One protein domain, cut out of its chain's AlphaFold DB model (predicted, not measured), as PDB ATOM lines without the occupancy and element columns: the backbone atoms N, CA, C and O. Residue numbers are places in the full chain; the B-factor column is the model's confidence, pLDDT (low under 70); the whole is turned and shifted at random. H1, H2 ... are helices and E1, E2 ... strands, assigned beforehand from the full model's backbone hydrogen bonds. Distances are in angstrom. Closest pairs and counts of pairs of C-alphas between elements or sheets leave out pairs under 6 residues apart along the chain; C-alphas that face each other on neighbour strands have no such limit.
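What this domain is: This is residues 417 to 604 of the 772 residues of the protein "Herpes_ori_bp domain-containing protein" of Gigaspora rosea (UniProt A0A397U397). A small bundle of three helices, H4, H6 and H7, makes the core, and two long arms run from it toward opposite ends: the helical hairpin H2 and H3, and the two-stranded ribbon E1 and E2. H5 packs near the base of the ribbon, H1 lies at the core end of H2, and H8 is set off to one side, where residues 602 to 603 fold back beside residues 581 to 582. The printed part has 188 residues, with eight named helices and two named strands in the order H1 to H7, E1, E2, H8; the sheet, E1 - E2, is antiparallel and the class is mostly helix. The whole is loose, with a radius of gyration of the C-alphas of 20.1 A, and flat, spanning 77 by 54 by 26 A.

How they stand to each other: H1, residues 417 to 421, touches H2, residues 427 to 448, with the C-alphas of Phe 420 and Ala 430 closest at 6.3 A. H2 and H3, residues 453 to 460, form a helical hairpin at a shallow tilt of 29 degrees; their closest C-alphas, Cys 446 and Phe 453, are 7.3 A apart. H4, residues 467 to 478, touches H2 with residues 467 to 471 alone, closest at the C-alphas of Leu 434 and Ala 467, 5.3 A. H6, residues 504 to 517, touches H4 at a shallow tilt of 31 degrees, opposite ways, with the C-alphas of Ala 472 and Ala 514 closest at 5.8 A. H7, residues 530 to 545, touches H4 at a shallow tilt of 33 degrees, only just short of steep; the closest C-alphas, Val 473 and Val 541, are 6.2 A apart. E1, residues 548 to 556, and E2, residues 563 to 571, form a hairpin, with N 552 and O 567 2.8 A apart and N 571 and O 548 2.7 A apart, both within hydrogen-bond range. The closest C-alphas of H5, residues 493 to 502, and E2 are those of Asp 493 and Tyr 566, 5.2 A. H8, residues 583 to 592, touches no helix. Every O i to N i+4 pair is within hydrogen-bond range in H1 to H6 and H8; in H7, 11 of 12 are.

Where its parts are: H1 begins at C-alpha 417, (145.369, 143.665, 186.703). H2 is 31.4 A long, H6 19.8 A, H7 21.4 A, E1 25.1 A and E2 24.3 A. H8 ends at C-alpha 592, (137.132, 128.747, 207.043).

The domain as a whole: The two C-alphas farthest apart, Asp 451 and Lys 559, are 77.4 A apart. The printed part has no cut. The links H4 to H5, H6 to H7 and E2 to H8 are long. Mean pLDDT of the printed part is 78.6; residues 441 to 466, 519 to 528 and 558 to 561 are under 70.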
ATOM      1  N   LEU A 417     144.850 144.410 185.555       87.00
ATOM      2  CA  LEU A 417     145.369 143.665 186.703       87.00
ATOM      3  C   LEU A 417     145.290 142.155 186.466       87.00
ATOM      4  O   LEU A 417     146.287 141.466 186.623       87.00
ATOM      5  N   SER A 418     144.143 141.639 186.023       84.69
ATOM      6  CA  SER A 418     143.958 140.219 185.719       84.69
ATOM      7  C   SER A 418     144.927 139.741 184.643       84.69
ATOM      8  O   SER A 418     145.538 138.687 184.806       84.69
ATOM      9  N   HIS A 419     145.110 140.526 183.579       84.69
ATOM     10  CA  HIS A 419     146.099 140.227 182.555       84.69
ATOM     11  C   HIS A 419     147.501 140.173 183.150       84.69
ATOM     12  O   HIS A 419     148.206 139.220 182.856       84.69
ATOM     13  N   PHE A 420     147.884 141.140 183.991       86.56
ATOM     14  CA  PHE A 420     149.196 141.197 184.641       86.56
ATOM     15  C   PHE A 420     149.470 139.982 185.539       86.56
ATOM     16  O   PHE A 420     150.491 139.320 185.371       86.56
ATOM     17  N   TYR A 421     148.538 139.644 186.436       86.06
ATOM     18  CA  TYR A 421     148.679 138.501 187.345       86.06
ATOM     19  C   TYR A 421     148.787 137.164 186.597       86.06
ATOM     20  O   TYR A 421     149.539 136.293 187.012       86.06
ATOM     21  N   LYS A 422     148.118 137.013 185.446       84.94
ATOM     22  CA  LYS A 422     148.186 135.793 184.625       84.94
ATOM     23  C   LYS A 422     149.515 135.585 183.889       84.94
ATOM     24  O   LYS A 422     149.665 134.544 183.260       84.94
ATOM     25  N   GLN A 423     150.440 136.549 183.897       84.81
ATOM     26  CA  GLN A 423     151.697 136.415 183.153       84.81
ATOM     27  C   GLN A 423     152.705 135.602 183.952       84.81
ATOM     28  O   GLN A 423     152.999 134.491 183.557       84.81
ATOM     29  N   GLY A 424     153.180 136.085 185.097       84.00
ATOM     30  CA  GLY A 424     154.279 135.434 185.817       84.00
ATOM     31  C   GLY A 424     153.880 134.688 187.088       84.00
ATOM     32  O   GLY A 424     152.708 134.601 187.451       84.00
ATOM     33  N   TYR A 425     154.895 134.192 187.796       85.44
ATOM     34  CA  TYR A 425     154.784 133.602 189.140       85.44
ATOM     35  C   TYR A 425     154.846 134.649 190.268       85.44
ATOM     36  O   TYR A 425     154.501 134.372 191.413       85.44
ATOM     37  N   ASP A 426     155.327 135.847 189.943       87.00
ATOM     38  CA  ASP A 426     155.445 137.015 190.810       87.00
ATOM     39  C   ASP A 426     155.472 138.292 189.948       87.00
ATOM     40  O   ASP A 426     155.497 138.222 188.714       87.00
ATOM     41  N   GLU A 427     155.438 139.468 190.587       87.38
ATOM     42  CA  GLU A 427     155.409 140.776 189.909       87.38
ATOM     43  C   GLU A 427     156.566 140.953 188.913       87.38
ATOM     44  O   GLU A 427     156.376 141.504 187.832       87.38
ATOM     45  N   GLU A 428     157.761 140.472 189.261       87.75
ATOM     46  CA  GLU A 428     158.957 140.609 188.429       87.75
ATOM     47  C   GLU A 428     158.904 139.680 187.217       87.75
ATOM     48  O   GLU A 428     159.047 140.140 186.085       87.75
ATOM     49  N   SER A 429     158.574 138.407 187.439       88.56
ATOM     50  CA  SER A 429     158.371 137.427 186.369       88.56
ATOM     51  C   SER A 429     157.253 137.860 185.415       88.56
ATOM     52  O   SER A 429     157.357 137.662 184.210       88.56
ATOM     53  N   ALA A 430     156.193 138.491 185.931       87.44
ATOM     54  CA  ALA A 430     155.086 138.984 185.116       87.44
ATOM     55  C   ALA A 430     155.509 140.133 184.194       87.44
ATOM     56  O   ALA A 430     155.095 140.170 183.036       87.44
ATOM     57  N   ILE A 431     156.345 141.057 184.679       89.06
ATOM     58  CA  ILE A 431     156.914 142.126 183.848       89.06
ATOM     59  C   ILE A 431     157.826 141.533 182.768       89.06
ATOM     60  O   ILE A 431     157.721 141.940 181.612       89.06
ATOM     61  N   GLU A 432     158.683 140.570 183.109       87.19
ATOM     62  CA  GLU A 432     159.598 139.941 182.144       87.19
ATOM     63  C   GLU A 432     158.859 139.120 181.075       87.19
ATOM     64  O   GLU A 432     159.152 139.258 179.886       87.19
ATOM     65  N   GLU A 433     157.835 138.344 181.445       86.69
ATOM     66  CA  GLU A 433     156.995 137.640 180.466       86.69
ATOM     67  C   GLU A 433     156.234 138.613 179.549       86.69
ATOM     68  O   GLU A 433     156.106 138.357 178.351       86.69
ATOM     69  N   LEU A 434     155.767 139.754 180.075       84.94
ATOM     70  CA  LEU A 434     155.167 140.802 179.243       84.94
ATOM     71  C   LEU A 434     156.171 141.397 178.263       84.94
ATOM     72  O   LEU A 434     155.815 141.595 177.106       84.94
ATOM     73  N   LYS A 435     157.419 141.642 178.683       83.81
ATOM     74  CA  LYS A 435     158.471 142.116 177.770       83.81
ATOM     75  C   LYS A 435     158.722 141.113 176.656       83.81
ATOM     76  O   LYS A 435     158.810 141.513 175.502       83.81
ATOM     77  N   ALA A 436     158.814 139.826 176.988       82.06
ATOM     78  CA  ALA A 436     159.021 138.775 175.998       82.06
ATOM     79  C   ALA A 436     157.874 138.726 174.977       82.06
ATOM     80  O   ALA A 436     158.126 138.643 173.776       82.06
ATOM     81  N   LYS A 437     156.621 138.855 175.431       81.56
ATOM     82  CA  LYS A 437     155.444 138.931 174.548       81.56
ATOM     83  C   LYS A 437     155.414 140.203 173.705       81.56
ATOM     84  O   LYS A 437     155.117 140.117 172.519       81.56
ATOM     85  N   ASP A 438     155.748 141.353 174.290       77.25
ATOM     86  CA  ASP A 438     155.844 142.629 173.572       77.25
ATOM     87  C   ASP A 438     156.909 142.549 172.458       77.25
ATOM     88  O   ASP A 438     156.672 143.020 171.347       77.25
ATOM     89  N   ILE A 439     158.057 141.911 172.730       74.25
ATOM     90  CA  ILE A 439     159.133 141.684 171.752       74.25
ATOM     91  C   ILE A 439     158.685 140.707 170.663       74.25
ATOM     92  O   ILE A 439     158.798 141.038 169.489       74.25
ATOM     93  N   ALA A 440     158.127 139.550 171.025       74.94
ATOM     94  CA  ALA A 440     157.666 138.555 170.055       74.94
ATOM     95  C   ALA A 440     156.563 139.112 169.140       74.94
ATOM     96  O   ALA A 440     156.560 138.865 167.937       74.94
ATOM     97  N   GLN A 441     155.646 139.913 169.692       68.75
ATOM     98  CA  GLN A 441     154.625 140.595 168.903       68.75
ATOM     99  C   GLN A 441     155.244 141.649 167.978       68.75
ATOM    100  O   GLN A 441     154.831 141.763 166.828       68.75
ATOM    101  N   TRP A 442     156.223 142.420 168.460       66.31
ATOM    102  CA  TRP A 442     156.942 143.378 167.622       66.31
ATOM    103  C   TRP A 442     157.664 142.676 166.467       66.31
ATOM    104  O   TRP A 442     157.567 143.127 165.328       66.31
ATOM    105  N   GLU A 443     158.325 141.551 166.741       66.75
ATOM    106  CA  GLU A 443     158.977 140.716 165.731       66.75
ATOM    107  C   GLU A 443     157.959 140.213 164.699       66.75
ATOM    108  O   GLU A 443     158.159 140.443 163.508       66.75
ATOM    109  N   ASP A 444     156.834 139.627 165.122       66.81
ATOM    110  CA  ASP A 444     155.767 139.157 164.224       66.81
ATOM    111  C   ASP A 444     155.162 140.292 163.373       66.81
ATOM    112  O   ASP A 444     155.026 140.162 162.154       66.81
ATOM    113  N   THR A 445     154.881 141.456 163.971       63.16
ATOM    114  CA  THR A 445     154.430 142.647 163.234       63.16
ATOM    115  C   THR A 445     155.474 143.081 162.199       63.16
ATOM    116  O   THR A 445     155.119 143.403 161.062       63.16
ATOM    117  N   CYS A 446     156.763 143.069 162.556       59.41
ATOM    118  CA  CYS A 446     157.855 143.391 161.640       59.41
ATOM    119  C   CYS A 446     157.996 142.364 160.504       59.41
ATOM    120  O   CYS A 446     158.272 142.766 159.373       59.41
ATOM    121  N   TYR A 447     157.768 141.075 160.767       58.59
ATOM    122  CA  TYR A 447     157.778 140.015 159.751       58.59
ATOM    123  C   TYR A 447     156.573 140.094 158.797       58.59
ATOM    124  O   TYR A 447     156.721 139.851 157.596       58.59
ATOM    125  N   ASN A 448     155.396 140.477 159.301       59.41
ATOM    126  CA  ASN A 448     154.152 140.557 158.528       59.41
ATOM    127  C   ASN A 448     153.981 141.881 157.756       59.41
ATOM    128  O   ASN A 448     153.188 141.955 156.814       59.41
ATOM    129  N   ALA A 449     154.739 142.928 158.093       58.25
ATOM    130  CA  ALA A 449     154.722 144.218 157.404       58.25
ATOM    131  C   ALA A 449     155.495 144.181 156.070       58.25
ATOM    132  O   ALA A 449     156.495 144.878 155.899       58.25
ATOM    133  N   LYS A 450     155.035 143.385 155.096       51.97
ATOM    134  CA  LYS A 450     155.715 143.265 153.794       51.97
ATOM    135  C   LYS A 450     155.625 144.500 152.889       51.97
ATOM    136  O   LYS A 450     156.474 144.605 152.018       51.97
ATOM    137  N   ASP A 451     154.716 145.457 153.124       47.66
ATOM    138  CA  ASP A 451     154.563 146.620 152.222       47.66
ATOM    139  C   ASP A 451     154.255 147.986 152.881       47.66
ATOM    140  O   ASP A 451     154.075 148.962 152.163       47.66
ATOM    141  N   ASN A 452     154.226 148.127 154.217       53.00
ATOM    142  CA  ASN A 452     154.056 149.435 154.895       53.00
ATOM    143  C   ASN A 452     154.649 149.431 156.322       53.00
ATOM    144  O   ASN A 452     153.939 149.368 157.331       53.00
ATOM    145  N   PHE A 453     155.979 149.479 156.409       47.56
ATOM    146  CA  PHE A 453     156.737 149.362 157.664       47.56
ATOM    147  C   PHE A 453     156.571 150.574 158.609       47.56
ATOM    148  O   PHE A 453     156.521 150.410 159.823       47.56
ATOM    149  N   GLU A 454     156.421 151.799 158.091       50.53
ATOM    150  CA  GLU A 454     156.330 153.008 158.938       50.53
ATOM    151  C   GLU A 454     154.978 153.143 159.662       50.53
ATOM    152  O   GLU A 454     154.935 153.476 160.848       50.53
ATOM    153  N   ASP A 455     153.876 152.819 158.982       44.62
ATOM    154  CA  ASP A 455     152.520 152.916 159.542       44.62
ATOM    155  C   ASP A 455     152.214 151.780 160.535       44.62
ATOM    156  O   ASP A 455     151.478 151.977 161.505       44.62
ATOM    157  N   SER A 456     152.805 150.595 160.329       46.38
ATOM    158  CA  SER A 456     152.671 149.443 161.231       46.38
ATOM    159  C   SER A 456     153.462 149.639 162.528       46.38
ATOM    160  O   SER A 456     152.895 149.468 163.607       46.38
ATOM    161  N   VAL A 457     154.707 150.127 162.453       44.84
ATOM    162  CA  VAL A 457     155.542 150.440 163.631       44.84
ATOM    163  C   VAL A 457     154.949 151.590 164.463       44.84
ATOM    164  O   VAL A 457     154.954 151.537 165.695       44.84
ATOM    165  N   ALA A 458     154.365 152.612 163.822       42.28
ATOM    166  CA  ALA A 458     153.696 153.713 164.522       42.28
ATOM    167  C   ALA A 458     152.358 153.307 165.176       42.28
ATOM    168  O   ALA A 458     151.995 153.860 166.223       42.28
ATOM    169  N   LYS A 459     151.627 152.338 164.597       43.44
ATOM    170  CA  LYS A 459     150.414 151.750 165.198       43.44
ATOM    171  C   LYS A 459     150.728 150.825 166.374       43.44
ATOM    172  O   LYS A 459     149.970 150.835 167.345       43.44
ATOM    173  N   ASP A 460     151.820 150.062 166.319       43.00
ATOM    174  CA  ASP A 460     152.139 149.055 167.343       43.00
ATOM    175  C   ASP A 460     152.720 149.664 168.633       43.00
ATOM    176  O   ASP A 460     152.444 149.170 169.726       43.00
ATOM    177  N   LEU A 461     153.355 150.845 168.559       43.25
ATOM    178  CA  LEU A 461     153.751 151.641 169.739       43.25
ATOM    179  C   LEU A 461     152.562 152.099 170.622       43.25
ATOM    180  O   LEU A 461     152.774 152.692 171.681       43.25
ATOM    181  N   ARG A 462     151.306 151.853 170.209       46.84
ATOM    182  CA  ARG A 462     150.079 152.234 170.934       46.84
ATOM    183  C   ARG A 462     149.171 151.062 171.330       46.84
ATOM    184  O   ARG A 462     147.965 151.270 171.497       46.84
ATOM    185  N   LYS A 463     149.693 149.852 171.544       50.69
ATOM    186  CA  LYS A 463     148.910 148.785 172.199       50.69
ATOM    187  C   LYS A 463     149.066 148.785 173.722       50.69
ATOM    188  O   LYS A 463     150.090 149.133 174.297       50.69
ATOM    189  N   THR A 464     147.950 148.492 174.381       49.31
ATOM    190  CA  THR A 464     147.552 149.039 175.687       49.31
ATOM    191  C   THR A 464     147.890 148.141 176.883       49.31
ATOM    192  O   THR A 464     147.183 148.194 177.889       49.31
ATOM    193  N   TYR A 465     148.957 147.339 176.798       55.41
ATOM    194  CA  TYR A 465     149.355 146.394 177.854       55.41
ATOM    195  C   TYR A 465     150.875 146.218 177.977       55.41
ATOM    196  O   TYR A 465     151.328 145.151 178.373       55.41
ATOM    197  N   SER A 466     151.662 147.251 177.659       66.12
ATOM    198  CA  SER A 466     153.115 147.080 177.622       66.12
ATOM    199  C   SER A 466     153.749 146.941 179.004       66.12
ATOM    200  O   SER A 466     153.339 147.603 179.969       66.12
ATOM    201  N   ALA A 467     154.804 146.132 179.071       80.06
ATOM    202  CA  ALA A 467     155.638 145.964 180.259       80.06
ATOM    203  C   ALA A 467     156.116 147.312 180.829       80.06
ATOM    204  O   ALA A 467     156.088 147.522 182.042       80.06
ATOM    205  N   ASN A 468     156.424 148.273 179.953       82.81
ATOM    206  CA  ASN A 468     156.863 149.623 180.320       82.81
ATOM    207  C   ASN A 468     155.851 150.372 181.210       82.81
ATOM    208  O   ASN A 468     156.245 151.158 182.072       82.81
ATOM    209  N   HIS A 469     154.542 150.144 181.034       85.69
ATOM    210  CA  HIS A 469     153.533 150.758 181.905       85.69
ATOM    211  C   HIS A 469     153.589 150.167 183.320       85.69
ATOM    212  O   HIS A 469     153.480 150.911 184.296       85.69
ATOM    213  N   TRP A 470     153.771 148.850 183.445       88.44
ATOM    214  CA  TRP A 470     153.886 148.178 184.741       88.44
ATOM    215  C   TRP A 470     155.206 148.496 185.442       88.44
ATOM    216  O   TRP A 470     155.196 148.747 186.644       88.44
ATOM    217  N   GLU A 471     156.307 148.617 184.699       88.81
ATOM    218  CA  GLU A 471     157.581 149.109 185.232       88.81
ATOM    219  C   GLU A 471     157.473 150.534 185.769       88.81
ATOM    220  O   GLU A 471     157.932 150.815 186.878       88.81
ATOM    221  N   ALA A 472     156.819 151.432 185.028       88.38
ATOM    222  CA  ALA A 472     156.592 152.796 185.485       88.38
ATOM    223  C   ALA A 472     155.741 152.826 186.767       88.38
ATOM    224  O   ALA A 472     156.058 153.563 187.701       88.38
ATOM    225  N   VAL A 473     154.689 152.003 186.852       90.38
ATOM    226  CA  VAL A 473     153.861 151.876 188.066       90.38
ATOM    227  C   VAL A 473     154.679 151.337 189.246       90.38
ATOM    228  O   VAL A 473     154.662 151.955 190.313       90.38
ATOM    229  N   ARG A 474     155.433 150.244 189.058       91.56
ATOM    230  CA  ARG A 474     156.321 149.654 190.078       91.56
ATOM    231  C   ARG A 474     157.342 150.681 190.569       91.56
ATOM    232  O   ARG A 474     157.467 150.899 191.771       91.56
ATOM    233  N   GLY A 475     158.005 151.381 189.650       90.94
ATOM    234  CA  GLY A 475     159.008 152.400 189.960       90.94
ATOM    235  C   GLY A 475     158.448 153.599 190.734       90.94
ATOM    236  O   GLY A 475     159.076 154.081 191.678       90.94
ATOM    237  N   LEU A 476     157.236 154.050 190.392       92.12
ATOM    238  CA  LEU A 476     156.544 155.107 191.133       92.12
ATOM    239  C   LEU A 476     156.230 154.680 192.572       92.12
ATOM    240  O   LEU A 476     156.426 155.474 193.487       92.12
ATOM    241  N   LEU A 477     155.788 153.442 192.806       93.00
ATOM    242  CA  LEU A 477     155.521 152.939 194.160       93.00
ATOM    243  C   LEU A 477     156.813 152.742 194.968       93.00
ATOM    244  O   LEU A 477     156.867 153.115 196.141       93.00
ATOM    245  N   GLN A 478     157.870 152.245 194.327       93.50
ATOM    246  CA  GLN A 478     159.187 152.067 194.946       93.50
ATOM    247  C   GLN A 478     159.816 153.380 195.406       93.50
ATOM    248  O   GLN A 478     160.471 153.404 196.446       93.50
ATOM    249  N   SER A 479     159.553 154.492 194.711       92.44
ATOM    250  CA  SER A 479     159.997 155.816 195.167       92.44
ATOM    251  C   SER A 479     159.396 156.261 196.510       92.44
ATOM    252  O   SER A 479     159.914 157.161 197.159       92.44
ATOM    253  N   LEU A 480     158.315 155.625 196.971       91.62
ATOM    254  CA  LEU A 480     157.736 155.870 198.296       91.62
ATOM    255  C   LEU A 480     158.151 154.818 199.340       91.62
ATOM    256  O   LEU A 480     157.679 154.874 200.474       91.62
ATOM    257  N   GLY A 481     159.012 153.861 198.978       91.31
ATOM    258  CA  GLY A 481     159.486 152.791 199.863       91.31
ATOM    259  C   GLY A 481     158.651 151.502 199.844       91.31
ATOM    260  O   GLY A 481     158.936 150.581 200.616       91.31
ATOM    261  N   PHE A 482     157.642 151.405 198.972       94.25
ATOM    262  CA  PHE A 482     156.914 150.151 198.743       94.25
ATOM    263  C   PHE A 482     157.754 149.178 197.902       94.25
ATOM    264  O   PHE A 482     158.549 149.603 197.071       94.25
ATOM    265  N   THR A 483     157.597 147.866 198.087       90.00
ATOM    266  CA  THR A 483     158.346 146.864 197.300       90.00
ATOM    267  C   THR A 483     157.845 146.743 195.860       90.00
ATOM    268  O   THR A 483     158.638 146.473 194.956       90.00
ATOM    269  N   GLY A 484     156.552 146.983 195.646       88.06
ATOM    270  CA  GLY A 484     155.882 146.842 194.358       88.06
ATOM    271  C   GLY A 484     154.370 147.016 194.486       88.06
ATOM    272  O   GLY A 484     153.884 147.524 195.504       88.06
ATOM    273  N   ILE A 485     153.619 146.605 193.464       89.00
ATOM    274  CA  ILE A 485     152.154 146.756 193.438       89.00
ATOM    275  C   ILE A 485     151.457 145.903 194.504       89.00
ATOM    276  O   ILE A 485     150.382 146.274 194.988       89.00
ATOM    277  N   ASP A 486     152.089 144.791 194.894       86.69
ATOM    278  CA  ASP A 486     151.551 143.846 195.866       86.69
ATOM    279  C   ASP A 486     151.978 144.091 197.311       86.69
ATOM    280  O   ASP A 486     151.580 143.337 198.206       86.69
ATOM    281  N   ASP A 487     152.657 145.202 197.589       89.00
ATOM    282  CA  ASP A 487     152.988 145.578 198.958       89.00
ATOM    283  C   ASP A 487     151.710 145.816 199.796       89.00
ATOM    284  O   ASP A 487     150.809 146.571 199.411       89.00
ATOM    285  N   LYS A 488     151.609 145.123 200.939       88.25
ATOM    286  CA  LYS A 488     150.512 145.245 201.920       88.25
ATOM    287  C   LYS A 488     150.943 145.998 203.188       88.25
ATOM    288  O   LYS A 488     150.149 146.134 204.118       88.25
ATOM    289  N   ARG A 489     152.197 146.457 203.266       91.12
ATOM    290  CA  ARG A 489     152.746 147.129 204.450       91.12
ATOM    291  C   ARG A 489     152.137 148.518 204.621       91.12
ATOM    292  O   ARG A 489     151.870 149.238 203.660       91.12
ATOM    293  N   ILE A 490     151.975 148.906 205.883       91.25
ATOM    294  CA  ILE A 490     151.652 150.275 206.278       91.25
ATOM    295  C   ILE A 490     152.975 150.961 206.627       91.25
ATOM    296  O   ILE A 490     153.638 150.565 207.584       91.25
ATOM    297  N   LEU A 491     153.356 151.975 205.854       92.00
ATOM    298  CA  LEU A 491     154.590 152.733 206.057       92.00
ATOM    299  C   LEU A 491     154.330 153.957 206.943       92.00
ATOM    300  O   LEU A 491     153.303 154.625 206.807       92.00
ATOM    301  N   SER A 492     155.252 154.267 207.855       90.56
ATOM    302  CA  SER A 492     155.196 155.498 208.647       90.56
ATOM    303  C   SER A 492     155.596 156.723 207.816       90.56
ATOM    304  O   SER A 492     156.265 156.606 206.791       90.56
ATOM    305  N   ASP A 493     155.210 157.917 208.272       89.12
ATOM    306  CA  ASP A 493     155.606 159.179 207.631       89.12
ATOM    307  C   ASP A 493     157.125 159.329 207.480       89.12
ATOM    308  O   ASP A 493     157.594 159.754 206.429       89.12
ATOM    309  N   ASP A 494     157.891 158.906 208.489       88.38
ATOM    310  CA  ASP A 494     159.354 158.966 208.459       88.38
ATOM    311  C   ASP A 494     159.936 158.007 207.408       88.38
ATOM    312  O   ASP A 494     160.831 158.383 206.657       88.38
ATOM    313  N   GLN A 495     159.386 156.790 207.292       90.81
ATOM    314  CA  GLN A 495     159.828 155.809 206.293       90.81
ATOM    315  C   GLN A 495     159.588 156.302 204.863       90.81
ATOM    316  O   GLN A 495     160.481 156.201 204.024       90.81
ATOM    317  N   VAL A 496     158.403 156.859 204.595       90.94
ATOM    318  CA  VAL A 496     158.054 157.371 203.262       90.94
ATOM    319  C   VAL A 496     158.887 158.601 202.910       90.94
ATOM    320  O   VAL A 496     159.342 158.714 201.776       90.94
ATOM    321  N   LYS A 497     159.124 159.513 203.863       89.81
ATOM    322  CA  LYS A 497     159.975 160.692 203.642       89.81
ATOM    323  C   LYS A 497     161.409 160.306 203.312       89.81
ATOM    324  O   LYS A 497     161.916 160.753 202.292       89.81
ATOM    325  N   VAL A 498     162.018 159.431 204.114       93.31
ATOM    326  CA  VAL A 498     163.391 158.958 203.882       93.31
ATOM    327  C   VAL A 498     163.503 158.257 202.526       93.31
ATOM    328  O   VAL A 498     164.426 158.534 201.764       93.31
ATOM    329  N   ALA A 499     162.546 157.387 202.185       91.81
ATOM    330  CA  ALA A 499     162.538 156.701 200.893       91.81
ATOM    331  C   ALA A 499     162.355 157.671 199.712       91.81
ATOM    332  O   ALA A 499     163.033 157.535 198.691       91.81
ATOM    333  N   PHE A 500     161.478 158.667 199.851       92.44
ATOM    334  CA  PHE A 500     161.231 159.668 198.817       92.44
ATOM    335  C   PHE A 500     162.420 160.609 198.621       92.44
ATOM    336  O   PHE A 500     162.779 160.897 197.485       92.44
ATOM    337  N   GLU A 501     163.066 161.050 199.700       90.19
ATOM    338  CA  GLU A 501     164.284 161.866 199.635       90.19
ATOM    339  C   GLU A 501     165.427 161.098 198.961       90.19
ATOM    340  O   GLU A 501     166.079 161.631 198.065       90.19
ATOM    341  N   ALA A 502     165.611 159.820 199.305       90.88
ATOM    342  CA  ALA A 502     166.632 158.966 198.698       90.88
ATOM    343  C   ALA A 502     166.372 158.652 197.212       90.88
ATOM    344  O   ALA A 502     167.308 158.381 196.462       90.88
ATOM    345  N   SER A 503     165.111 158.670 196.774       90.94
ATOM    346  CA  SER A 503     164.707 158.337 195.402       90.94
ATOM    347  C   SER A 503     164.218 159.543 194.598       90.94
ATOM    348  O   SER A 503     163.651 159.372 193.519       90.94
ATOM    349  N   HIS A 504     164.446 160.761 195.092       86.56
ATOM    350  CA  HIS A 504     163.831 161.985 194.574       86.56
ATOM    351  C   HIS A 504     164.142 162.245 193.093       86.56
ATOM    352  O   HIS A 504     163.232 162.482 192.295       86.56
ATOM    353  N   GLU A 505     165.409 162.113 192.698       86.12
ATOM    354  CA  GLU A 505     165.835 162.273 191.300       86.12
ATOM    355  C   GLU A 505     165.246 161.177 190.404       86.12
ATOM    356  O   GLU A 505     164.655 161.465 189.357       86.12
ATOM    357  N   LYS A 506     165.306 159.923 190.868       86.94
ATOM    358  CA  LYS A 506     164.737 158.762 190.172       86.94
ATOM    359  C   LYS A 506     163.221 158.908 189.988       86.94
ATOM    360  O   LYS A 506     162.687 158.572 188.934       86.94
ATOM    361  N   PHE A 507     162.516 159.460 190.975       87.94
ATOM    362  CA  PHE A 507     161.089 159.753 190.876       87.94
ATOM    363  C   PHE A 507     160.791 160.779 189.780       87.94
ATOM    364  O   PHE A 507     159.825 160.607 189.038       87.94
ATOM    365  N   ILE A 508     161.592 161.841 189.653       83.69
ATOM    366  CA  ILE A 508     161.397 162.858 188.610       83.69
ATOM    367  C   ILE A 508     161.537 162.234 187.217       83.69
ATOM    368  O   ILE A 508     160.705 162.516 186.347       83.69
ATOM    369  N   GLU A 509     162.535 161.371 187.025       84.06
ATOM    370  CA  GLU A 509     162.765 160.648 185.774       84.06
ATOM    371  C   GLU A 509     161.598 159.709 185.438       84.06
ATOM    372  O   GLU A 509     160.963 159.869 184.389       84.06
ATOM    373  N   ILE A 510     161.245 158.807 186.363       82.94
ATOM    374  CA  ILE A 510     160.142 157.851 186.186       82.94
ATOM    375  C   ILE A 510     158.830 158.595 185.951       82.94
ATOM    376  O   ILE A 510     158.058 158.233 185.068       82.94
ATOM    377  N   ARG A 511     158.567 159.678 186.692       83.19
ATOM    378  CA  ARG A 511     157.375 160.511 186.499       83.19
ATOM    379  C   ARG A 511     157.347 161.120 185.101       83.19
ATOM    380  O   ARG A 511     156.284 161.154 184.496       83.19
ATOM    381  N   SER A 512     158.470 161.619 184.588       78.62
ATOM    382  CA  SER A 512     158.534 162.207 183.243       78.62
ATOM    383  C   SER A 512     158.217 161.168 182.163       78.62
ATOM    384  O   SER A 512     157.366 161.405 181.304       78.62
ATOM    385  N   GLN A 513     158.828 159.984 182.267       76.88
ATOM    386  CA  GLN A 513     158.566 158.857 181.371       76.88
ATOM    387  C   GLN A 513     157.115 158.379 181.483       76.88
ATOM    388  O   GLN A 513     156.440 158.227 180.469       76.88
ATOM    389  N   ALA A 514     156.590 158.236 182.702       76.69
ATOM    390  CA  ALA A 514     155.206 157.857 182.951       76.69
ATOM    391  C   ALA A 514     154.223 158.875 182.352       76.69
ATOM    392  O   ALA A 514     153.261 158.494 181.697       76.69
ATOM    393  N   LEU A 515     154.455 160.183 182.510       74.75
ATOM    394  CA  LEU A 515     153.575 161.198 181.921       74.75
ATOM    395  C   LEU A 515     153.514 161.081 180.390       74.75
ATOM    396  O   LEU A 515     152.434 161.250 179.826       74.75
ATOM    397  N   LEU A 516     154.631 160.754 179.732       71.38
ATOM    398  CA  LEU A 516     154.668 160.479 178.293       71.38
ATOM    399  C   LEU A 516     153.941 159.172 177.944       71.38
ATOM    400  O   LEU A 516     153.067 159.190 177.079       71.38
ATOM    401  N   LEU A 517     154.253 158.078 178.647       73.38
ATOM    402  CA  LEU A 517     153.669 156.744 178.439       73.38
ATOM    403  C   LEU A 517     152.142 156.754 178.609       73.38
ATOM    404  O   LEU A 517     151.411 156.285 177.743       73.38
ATOM    405  N   PHE A 518     151.642 157.368 179.683       70.06
ATOM    406  CA  PHE A 518     150.212 157.447 179.995       70.06
ATOM    407  C   PHE A 518     149.497 158.643 179.327       70.06
ATOM    408  O   PHE A 518     148.310 158.865 179.570       70.06
ATOM    409  N   GLY A 519     150.186 159.431 178.489       63.69
ATOM    410  CA  GLY A 519     149.582 160.505 177.685       63.69
ATOM    411  C   GLY A 519     149.149 161.762 178.458       63.69
ATOM    412  O   GLY A 519     148.299 162.525 177.988       63.69
ATOM    413  N   PHE A 520     149.717 162.019 179.638       62.41
ATOM    414  CA  PHE A 520     149.439 163.223 180.422       62.41
ATOM    415  C   PHE A 520     150.261 164.425 179.919       62.41
ATOM    416  O   PHE A 520     151.486 164.381 179.837       62.41
ATOM    417  N   ARG A 521     149.610 165.571 179.663       48.03
ATOM    418  CA  ARG A 521     150.323 166.834 179.369       48.03
ATOM    419  C   ARG A 521     150.916 167.419 180.655       48.03
ATOM    420  O   ARG A 521     150.165 167.821 181.547       48.03
ATOM    421  N   SER A 522     152.244 167.515 180.746       47.28
ATOM    422  CA  SER A 522     152.913 168.095 181.915       47.28
ATOM    423  C   SER A 522     152.670 169.613 182.003       47.28
ATOM    424  O   SER A 522     152.776 170.353 181.027       47.28
ATOM    425  N   ARG A 523     152.292 170.095 183.193       44.94
ATOM    426  CA  ARG A 523     152.280 171.533 183.544       44.94
ATOM    427  C   ARG A 523     153.164 171.857 184.751       44.94
ATOM    428  O   ARG A 523     153.272 173.018 185.127       44.94
ATOM    429  N   ALA A 524     153.756 170.845 185.382       47.12
ATOM    430  CA  ALA A 524     154.533 171.012 186.601       47.12
ATOM    431  C   ALA A 524     155.979 171.385 186.247       47.12
ATOM    432  O   ALA A 524     156.718 170.553 185.730       47.12
ATOM    433  N   LYS A 525     156.354 172.641 186.516       46.03
ATOM    434  CA  LYS A 525     157.728 173.157 186.387       46.03
ATOM    435  C   LYS A 525     158.558 173.017 187.674       46.03
ATOM    436  O   LYS A 525     159.711 173.423 187.679       46.03
ATOM    437  N   GLU A 526     157.999 172.457 188.746       57.34
ATOM    438  CA  GLU A 526     158.643 172.431 190.064       57.34
ATOM    439  C   GLU A 526     159.070 171.030 190.515       57.34
ATOM    440  O   GLU A 526     158.466 170.005 190.162       57.34
ATOM    441  N   ILE A 527     160.118 171.036 191.343       61.38
ATOM    442  CA  ILE A 527     160.550 169.929 192.191       61.38
ATOM    443  C   ILE A 527     159.348 169.489 193.050       61.38
ATOM    444  O   ILE A 527     158.839 170.292 193.831       61.38
ATOM    445  N   PRO A 528     158.844 168.250 192.898       69.75
ATOM    446  CA  PRO A 528     157.685 167.797 193.656       69.75
ATOM    447  C   PRO A 528     158.052 167.588 195.128       69.75
ATOM    448  O   PRO A 528     158.998 166.863 195.433       69.75
ATOM    449  N   ASP A 529     157.267 168.176 196.031       84.62
ATOM    450  CA  ASP A 529     157.226 167.759 197.433       84.62
ATOM    451  C   ASP A 529     156.505 166.403 197.570       84.62
ATOM    452  O   ASP A 529     155.799 165.958 196.655       84.62
ATOM    453  N   LEU A 530     156.652 165.732 198.718       85.56
ATOM    454  CA  LEU A 530     156.058 164.406 198.952       85.56
ATOM    455  C   LEU A 530     154.537 164.392 198.703       85.56
ATOM    456  O   LEU A 530     153.984 163.451 198.134       85.56
ATOM    457  N   LYS A 531     153.843 165.472 199.077       87.31
ATOM    458  CA  LYS A 531     152.396 165.605 198.877       87.31
ATOM    459  C   LYS A 531     152.028 165.660 197.391       87.31
ATOM    460  O   LYS A 531     151.059 165.024 196.968       87.31
ATOM    461  N   SER A 532     152.788 166.405 196.594       85.38
ATOM    462  CA  SER A 532     152.613 166.499 195.144       85.38
ATOM    463  C   SER A 532     153.009 165.204 194.445       85.38
ATOM    464  O   SER A 532     152.345 164.817 193.483       85.38
ATOM    465  N   ALA A 533     154.030 164.506 194.948       86.69
ATOM    466  CA  ALA A 533     154.426 163.189 194.465       86.69
ATOM    467  C   ALA A 533     153.305 162.160 194.663       86.69
ATOM    468  O   ALA A 533     152.860 161.555 193.692       86.69
ATOM    469  N   ILE A 534     152.745 162.060 195.874       89.00
ATOM    470  CA  ILE A 534     151.599 161.182 196.166       89.00
ATOM    471  C   ILE A 534     150.396 161.527 195.280       89.00
ATOM    472  O   ILE A 534     149.729 160.637 194.752       89.00
ATOM    473  N   LYS A 535     150.120 162.819 195.057       88.69
ATOM    474  CA  LYS A 535     149.037 163.247 194.161       88.69
ATOM    475  C   LYS A 535     149.283 162.820 192.711       88.69
ATOM    476  O   LYS A 535     148.337 162.408 192.043       88.69
ATOM    477  N   ALA A 536     150.521 162.918 192.229       85.44
ATOM    478  CA  ALA A 536     150.895 162.474 190.889       85.44
ATOM    479  C   ALA A 536     150.773 160.949 190.752       85.44
ATOM    480  O   ALA A 536     150.176 160.479 189.789       85.44
ATOM    481  N   ILE A 537     151.246 160.193 191.745       89.00
ATOM    482  CA  ILE A 537     151.118 158.731 191.792       89.00
ATOM    483  C   ILE A 537     149.641 158.333 191.774       89.00
ATOM    484  O   ILE A 537     149.243 157.539 190.932       89.00
ATOM    485  N   ASN A 538     148.797 158.951 192.603       90.50
ATOM    486  CA  ASN A 538     147.357 158.672 192.615       90.50
ATOM    487  C   ASN A 538     146.669 159.020 191.289       90.50
ATOM    488  O   ASN A 538     145.730 158.335 190.896       90.50
ATOM    489  N   ALA A 539     147.125 160.060 190.587       86.44
ATOM    490  CA  ALA A 539     146.591 160.420 189.278       86.44
ATOM    491  C   ALA A 539     147.035 159.458 188.164       86.44
ATOM    492  O   ALA A 539     146.279 159.239 187.224       86.44
ATOM    493  N   ILE A 540     148.242 158.896 188.248       84.69
ATOM    494  CA  ILE A 540     148.774 157.969 187.243       84.69
ATOM    495  C   ILE A 540     148.287 156.547 187.540       84.69
ATOM    496  O   ILE A 540     147.527 155.976 186.762       84.69
ATOM    497  N   VAL A 541     148.662 156.005 188.699       88.56
ATOM    498  CA  VAL A 541     148.367 154.628 189.120       88.56
ATOM    499  C   VAL A 541     146.864 154.429 189.333       88.56
ATOM    500  O   VAL A 541     146.300 153.442 188.864       88.56
ATOM    501  N   GLY A 542     146.180 155.405 189.940       86.75
ATOM    502  CA  GLY A 542     144.739 155.323 190.194       86.75
ATOM    503  C   GLY A 542     143.896 155.311 188.920       86.75
ATOM    504  O   GLY A 542     142.936 154.552 188.840       86.75
ATOM    505  N   ASN A 543     144.280 156.083 187.899       84.81
ATOM    506  CA  ASN A 543     143.610 156.057 186.592       84.81
ATOM    507  C   ASN A 543     144.012 154.847 185.731       84.81
ATOM    508  O   ASN A 543     143.345 154.541 184.741       84.81
ATOM    509  N   TRP A 544     145.132 154.194 186.050       83.56
ATOM    510  CA  TRP A 544     145.624 153.057 185.282       83.56
ATOM    511  C   TRP A 544     145.090 151.718 185.797       83.56
ATOM    512  O   TRP A 544     144.501 150.959 185.028       83.56
ATOM    513  N   CYS A 545     145.275 151.415 187.080       86.12
ATOM    514  CA  CYS A 545     144.876 150.136 187.674       86.12
ATOM    515  C   CYS A 545     143.940 150.288 188.881       86.12
ATOM    516  O   CYS A 545     143.602 149.303 189.527       86.12
ATOM    517  N   GLY A 546     143.498 151.506 189.207       86.25
ATOM    518  CA  GLY A 546     142.576 151.739 190.320       86.25
ATOM    519  C   GLY A 546     143.230 151.736 191.701       86.25
ATOM    520  O   GLY A 546     142.521 151.924 192.691       86.25
ATOM    521  N   TYR A 547     144.548 151.545 191.803       90.44
ATOM    522  CA  TYR A 547     145.266 151.581 193.080       90.44
ATOM    523  C   TYR A 547     145.667 153.011 193.445       90.44
ATOM    524  O   TYR A 547     146.079 153.808 192.605       90.44
ATOM    525  N   THR A 548     145.543 153.352 194.724       90.44
ATOM    526  CA  THR A 548     145.854 154.694 195.245       90.44
ATOM    527  C   THR A 548     146.621 154.588 196.549       90.44
ATOM    528  O   THR A 548     146.464 153.627 197.281       90.44
ATOM    529  N   ILE A 549     147.424 155.582 196.894       90.81
ATOM    530  CA  ILE A 549     148.021 155.715 198.216       90.81
ATOM    531  C   ILE A 549     147.022 156.428 199.127       90.81
ATOM    532  O   ILE A 549     146.652 157.582 198.877       90.81
ATOM    533  N   LYS A 550     146.588 155.740 200.187       90.00
ATOM    534  CA  LYS A 550     145.802 156.329 201.278       90.00
ATOM    535  C   LYS A 550     146.737 156.761 202.397       90.00
ATOM    536  O   LYS A 550     147.617 156.001 202.791       90.00
ATOM    537  N   SER A 551     146.499 157.958 202.927       88.31
ATOM    538  CA  SER A 551     147.116 158.426 204.163       88.31
ATOM    539  C   SER A 551     146.101 158.391 205.302       88.31
ATOM    540  O   SER A 551     144.993 158.918 205.198       88.31
ATOM    541  N   GLU A 552     146.484 157.763 206.405       85.81
ATOM    542  CA  GLU A 552     145.752 157.803 207.665       85.81
ATOM    543  C   GLU A 552     146.489 158.706 208.646       85.81
ATOM    544  O   GLU A 552     147.719 158.747 208.669       85.81
ATOM    545  N   ARG A 553     145.733 159.438 209.468       86.50
ATOM    546  CA  ARG A 553     146.284 160.268 210.542       86.50
ATOM    547  C   ARG A 553     145.814 159.737 211.886       86.50
ATOM    548  O   ARG A 553     144.613 159.588 212.109       86.50
ATOM    549  N   LYS A 554     146.750 159.492 212.797       84.25
ATOM    550  CA  LYS A 554     146.458 159.118 214.185       84.25
ATOM    551  C   LYS A 554     147.009 160.179 215.124       84.25
ATOM    552  O   LYS A 554     148.119 160.677 214.942       84.25
ATOM    553  N   LEU A 555     146.205 160.540 216.117       80.25
ATOM    554  CA  LEU A 555     146.599 161.476 217.160       80.25
ATOM    555  C   LEU A 555     147.317 160.689 218.255       80.25
ATOM    556  O   LEU A 555     146.711 159.820 218.881       80.25
ATOM    557  N   VAL A 556     148.597 160.971 218.471       76.44
ATOM    558  CA  VAL A 556     149.426 160.231 219.429       76.44
ATOM    559  C   VAL A 556     149.977 161.209 220.464       76.44
ATOM    560  O   VAL A 556     150.470 162.274 220.103       76.44
ATOM    561  N   GLY A 557     149.862 160.866 221.750       77.94
ATOM    562  CA  GLY A 557     150.393 161.660 222.865       77.94
ATOM    563  C   GLY A 557     149.394 161.899 224.003       77.94
ATOM    564  O   GLY A 557     148.178 161.759 223.840       77.94
ATOM    565  N   SER A 558     149.921 162.265 225.173       65.88
ATOM    566  CA  SER A 558     149.137 162.617 226.362       65.88
ATOM    567  C   SER A 558     148.348 163.917 226.143       65.88
ATOM    568  O   SER A 558     148.626 164.705 225.235       65.88
ATOM    569  N   LYS A 559     147.297 164.139 226.945       59.44
ATOM    570  CA  LYS A 559     146.405 165.307 226.838       59.44
ATOM    571  C   LYS A 559     147.213 166.585 227.156       59.44
ATOM    572  O   LYS A 559     147.369 166.938 228.312       59.44
ATOM    573  N   GLY A 560     147.776 167.216 226.121       65.75
ATOM    574  CA  GLY A 560     148.685 168.372 226.215       65.75
ATOM    575  C   GLY A 560     149.876 168.321 225.242       65.75
ATOM    576  O   GLY A 560     150.392 169.365 224.866       65.75
ATOM    577  N   GLN A 561     150.261 167.128 224.765       69.81
ATOM    578  CA  GLN A 561     151.376 166.896 223.827       69.81
ATOM    579  C   GLN A 561     150.948 165.982 222.664       69.81
ATOM    580  O   GLN A 561     151.587 164.978 222.354       69.81
ATOM    581  N   ARG A 562     149.806 166.283 222.040       73.69
ATOM    582  CA  ARG A 562     149.259 165.479 220.937       73.69
ATOM    583  C   ARG A 562     149.915 165.873 219.613       73.69
ATOM    584  O   ARG A 562     149.752 167.004 219.167       73.69
ATOM    585  N   ILE A 563     150.597 164.926 218.975       76.75
ATOM    586  CA  ILE A 563     151.210 165.074 217.649       76.75
ATOM    587  C   ILE A 563     150.449 164.185 216.660       76.75
ATOM    588  O   ILE A 563     150.088 163.045 216.967       76.75
ATOM    589  N   TRP A 564     150.184 164.710 215.466       78.94
ATOM    590  CA  TRP A 564     149.619 163.928 214.369       78.94
ATOM    591  C   TRP A 564     150.710 163.069 213.734       78.94
ATOM    592  O   TRP A 564     151.683 163.606 213.211       78.94
ATOM    593  N   LYS A 565     150.534 161.746 213.751       83.00
ATOM    594  CA  LYS A 565     151.360 160.814 212.978       83.00
ATOM    595  C   LYS A 565     150.601 160.364 211.738       83.00
ATOM    596  O   LYS A 565     149.427 160.000 211.840       83.00
ATOM    597  N   TYR A 566     151.280 160.389 210.594       86.88
ATOM    598  CA  TYR A 566     150.752 159.884 209.333       86.88
ATOM    599  C   TYR A 566     151.270 158.474 209.058       86.88
ATOM    600  O   TYR A 566     152.397 158.125 209.420       86.88
ATOM    601  N   SER A 567     150.432 157.671 208.417       89.44
ATOM    602  CA  SER A 567     150.800 156.373 207.865       89.44
ATOM    603  C   SER A 567     150.217 156.216 206.469       89.44
ATOM    604  O   SER A 567     149.107 156.682 206.212       89.44
ATOM    605  N   TYR A 568     150.950 155.554 205.582       92.00
ATOM    606  CA  TYR A 568     150.606 155.411 204.172       92.00
ATOM    607  C   TYR A 568     150.492 153.935 203.801       92.00
ATOM    608  O   TYR A 568     151.298 153.117 204.235       92.00
ATOM    609  N   GLN A 569     149.494 153.600 202.988       93.62
ATOM    610  CA  GLN A 569     149.289 152.246 202.474       93.62
ATOM    611  C   GLN A 569     148.720 152.277 201.056       93.62
ATOM    612  O   GLN A 569     147.992 153.211 200.690       93.62
ATOM    613  N   ILE A 570     149.012 151.238 200.270       91.12
ATOM    614  CA  ILE A 570     148.382 151.033 198.963       91.12
ATOM    615  C   ILE A 570     146.930 150.604 199.189       91.12
ATOM    616  O   ILE A 570     146.621 149.521 199.681       91.12
ATOM    617  N   ASN A 571     146.011 151.472 198.804       88.56
ATOM    618  CA  ASN A 571     144.589 151.220 198.777       88.56
ATOM    619  C   ASN A 571     144.176 150.557 197.464       88.56
ATOM    620  O   ASN A 571     144.062 151.216 196.428       88.56
ATOM    621  N   ARG A 572     143.848 149.269 197.563       84.25
ATOM    622  CA  ARG A 572     143.265 148.455 196.483       84.25
ATOM    623  C   ARG A 572     141.730 148.484 196.464       84.25
ATOM    624  O   ARG A 572     141.103 147.859 195.619       84.25
ATOM    625  N   LYS A 573     141.115 149.211 197.408       81.12
ATOM    626  CA  LYS A 573     139.662 149.363 197.578       81.12
ATOM    627  C   LYS A 573     139.213 150.762 197.160       81.12
ATOM    628  O   LYS A 573     138.988 151.638 198.004       81.12
ATOM    629  N   SER A 574     139.205 151.015 195.858       72.94
ATOM    630  CA  SER A 574     138.916 152.330 195.271       72.94
ATOM    631  C   SER A 574     137.429 152.602 195.020       72.94
ATOM    632  O   SER A 574     137.070 153.765 194.853       72.94
ATOM    633  N   TYR A 575     136.556 151.593 195.085       80.31
ATOM    634  CA  TYR A 575     135.139 151.689 194.713       80.31
ATOM    635  C   TYR A 575     134.235 151.584 195.946       80.31
ATOM    636  O   TYR A 575     133.826 150.496 196.332       80.31
ATOM    637  N   ASN A 576     133.964 152.705 196.629       75.38
ATOM    638  CA  ASN A 576     133.152 152.742 197.862       75.38
ATOM    639  C   ASN A 576     133.623 151.758 198.950       75.38
ATOM    640  O   ASN A 576     132.836 151.087 199.609       75.38
ATOM    641  N   SER A 577     134.941 151.669 199.152       71.94
ATOM    642  CA  SER A 577     135.578 150.692 200.055       71.94
ATOM    643  C   SER A 577     135.438 149.224 199.626       71.94
ATOM    644  O   SER A 577     135.935 148.347 200.333       71.94
ATOM    645  N   ARG A 578     134.867 148.949 198.446       75.75
ATOM    646  CA  ARG A 578     135.065 147.709 197.689       75.75
ATOM    647  C   ARG A 578     136.248 147.884 196.724       75.75
ATOM    648  O   ARG A 578     136.649 148.995 196.369       75.75
ATOM    649  N   GLY A 579     136.892 146.776 196.389       80.69
ATOM    650  CA  GLY A 579     138.072 146.711 195.528       80.69
ATOM    651  C   GLY A 579     138.002 145.459 194.684       80.69
ATOM    652  O   GLY A 579     136.909 144.973 194.424       80.69
ATOM    653  N   PHE A 580     139.146 144.902 194.327       85.62
ATOM    654  CA  PHE A 580     139.189 143.540 193.818       85.62
ATOM    655  C   PHE A 580     139.710 142.612 194.917       85.62
ATOM    656  O   PHE A 580     140.617 142.983 195.664       85.62
ATOM    657  N   ASN A 581     139.091 141.446 195.058       82.62
ATOM    658  CA  ASN A 581     139.527 140.409 195.983       82.62
ATOM    659  C   ASN A 581     140.655 139.601 195.343       82.62
ATOM    660  O   ASN A 581     140.638 139.373 194.139       82.62
ATOM    661  N   ASN A 582     141.596 139.114 196.143       79.75
ATOM    662  CA  ASN A 582     142.615 138.190 195.654       79.75
ATOM    663  C   ASN A 582     142.092 136.752 195.739       79.75
ATOM    664  O   ASN A 582     141.501 136.379 196.755       79.75
ATOM    665  N   GLN A 583     142.343 135.936 194.715       81.31
ATOM    666  CA  GLN A 583     141.901 134.539 194.676       81.31
ATOM    667  C   GLN A 583     142.373 133.725 195.893       81.31
ATOM    668  O   GLN A 583     141.564 133.025 196.495       81.31
ATOM    669  N   GLU A 584     143.620 133.891 196.342       77.69
ATOM    670  CA  GLU A 584     144.141 133.251 197.566       77.69
ATOM    671  C   GLU A 584     143.352 133.621 198.830       77.69
ATOM    672  O   GLU A 584     143.042 132.759 199.649       77.69
ATOM    673  N   GLU A 585     142.985 134.897 198.985       78.44
ATOM    674  CA  GLU A 585     142.211 135.362 200.142       78.44
ATOM    675  C   GLU A 585     140.782 134.808 200.114       78.44
ATOM    676  O   GLU A 585     140.210 134.510 201.163       78.44
ATOM    677  N   VAL A 586     140.203 134.654 198.920       80.25
ATOM    678  CA  VAL A 586     138.884 134.037 198.743       80.25
ATOM    679  C   VAL A 586     138.940 132.545 199.063       80.25
ATOM    680  O   VAL A 586     138.073 132.069 199.788       80.25
ATOM    681  N   ILE A 587     139.963 131.827 198.589       80.19
ATOM    682  CA  ILE A 587     140.162 130.399 198.888       80.19
ATOM    683  C   ILE A 587     140.339 130.188 200.393       80.19
ATOM    684  O   ILE A 587     139.655 129.344 200.965       80.19
ATOM    685  N   ALA A 588     141.182 130.989 201.054       82.12
ATOM    686  CA  ALA A 588     141.389 130.901 202.499       82.12
ATOM    687  C   ALA A 588     140.083 131.121 203.284       82.12
ATOM    688  O   ALA A 588     139.747 130.341 204.168       82.12
ATOM    689  N   ARG A 589     139.287 132.132 202.906       82.44
ATOM    690  CA  ARG A 589     137.985 132.388 203.543       82.44
ATOM    691  C   ARG A 589     136.951 131.302 203.270       82.44
ATOM    692  O   ARG A 589     136.157 131.022 204.159       82.44
ATOM    693  N   LYS A 590     136.954 130.702 202.074       81.38
ATOM    694  CA  LYS A 590     136.102 129.546 201.753       81.38
ATOM    695  C   LYS A 590     136.510 128.297 202.541       81.38
ATOM    696  O   LYS A 590     135.649 127.480 202.847       81.38
ATOM    697  N   LEU A 591     137.792 128.165 202.894       83.88
ATOM    698  CA  LEU A 591     138.283 127.089 203.759       83.88
ATOM    699  C   LEU A 591     137.726 127.217 205.187       83.88
ATOM    700  O   LEU A 591     137.320 126.220 205.777       83.88
ATOM    701  N   ASP A 592     137.670 128.446 205.708       85.38
ATOM    702  CA  ASP A 592     137.132 128.747 207.043       85.38
ATOM    703  C   ASP A 592     135.593 128.759 207.074       85.38
ATOM    704  O   ASP A 592     134.975 128.398 208.077       85.38
ATOM    705  N   ASN A 593     134.960 129.194 205.982       84.38
ATOM    706  CA  ASN A 593     133.513 129.249 205.814       84.38
ATOM    707  C   ASN A 593     133.130 128.839 204.377       84.38
ATOM    708  O   ASN A 593     133.169 129.685 203.480       84.38
ATOM    709  N   PRO A 594     132.698 127.584 204.152       78.88
ATOM    710  CA  PRO A 594     132.296 127.097 202.831       78.88
ATOM    711  C   PRO A 594     131.155 127.891 202.175       78.88
ATOM    712  O   PRO A 594     131.050 127.904 200.952       78.88
ATOM    713  N   GLU A 595     130.329 128.589 202.963       77.56
ATOM    714  CA  GLU A 595     129.247 129.452 202.466       77.56
ATOM    715  C   GLU A 595     129.714 130.877 202.116       77.56
ATOM    716  O   GLU A 595     128.910 131.716 201.706       77.56
ATOM    717  N   TYR A 596     131.004 131.191 202.282       79.75
ATOM    718  CA  TYR A 596     131.545 132.505 201.951       79.75
ATOM    719  C   TYR A 596     131.461 132.776 200.443       79.75
ATOM    720  O   TYR A 596     132.226 132.229 199.643       79.75
ATOM    721  N   CYS A 597     130.590 133.708 200.064       72.94
ATOM    722  CA  CYS A 597     130.554 134.275 198.722       72.94
ATOM    723  C   CYS A 597     131.338 135.601 198.701       72.94
ATOM    724  O   CYS A 597     131.145 136.454 199.577       72.94
ATOM    725  N   PRO A 598     132.241 135.813 197.724       74.75
ATOM    726  CA  PRO A 598     132.885 137.108 197.558       74.75
ATOM    727  C   PRO A 598     131.831 138.183 197.257       74.75
ATOM    728  O   PRO A 598     130.831 137.912 196.610       74.75
ATOM    729  N   ILE A 599     132.082 139.414 197.710       76.88
ATOM    730  CA  ILE A 599     131.213 140.594 197.484       76.88
ATOM    731  C   ILE A 599     131.804 141.589 196.465       76.88
ATOM    732  O   ILE A 599     131.350 142.728 196.330       76.88
ATOM    733  N   ALA A 600     132.905 141.196 195.825       83.88
ATOM    734  CA  ALA A 600     133.649 141.995 194.862       83.88
ATOM    735  C   ALA A 600     134.392 141.078 193.872       83.88
ATOM    736  O   ALA A 600     134.670 139.927 194.233       83.88
ATOM    737  N   PRO A 601     134.745 141.570 192.668       84.69
ATOM    738  CA  PRO A 601     135.397 140.755 191.652       84.69
ATOM    739  C   PRO A 601     136.713 140.163 192.143       84.69
ATOM    740  O   PRO A 601     137.447 140.817 192.888       84.69
ATOM    741  N   VAL A 602     137.016 138.943 191.708       85.62
ATOM    742  CA  VAL A 602     138.196 138.195 192.151       85.62
ATOM    743  C   VAL A 602     139.280 138.276 191.082       85.62
ATOM    744  O   VAL A 602     139.076 137.861 189.947       85.62
ATOM    745  N   LEU A 603     140.433 138.839 191.433       85.38
ATOM    746  CA  LEU A 603     141.624 138.809 190.595       85.38
ATOM    747  C   LEU A 603     142.256 137.417 190.643       85.38
ATOM    748  O   LEU A 603     142.328 136.836 191.731       85.38
ATOM    749  N   PRO A 604     142.747 136.909 189.500       82.56
ATOM    750  CA  PRO A 604     143.459 135.642 189.463       82.56
ATOM    751  C   PRO A 604     144.749 135.717 190.283       82.56
ATOM    752  O   PRO A 604     145.353 136.785 190.406       82.56
TER     753      PRO A 604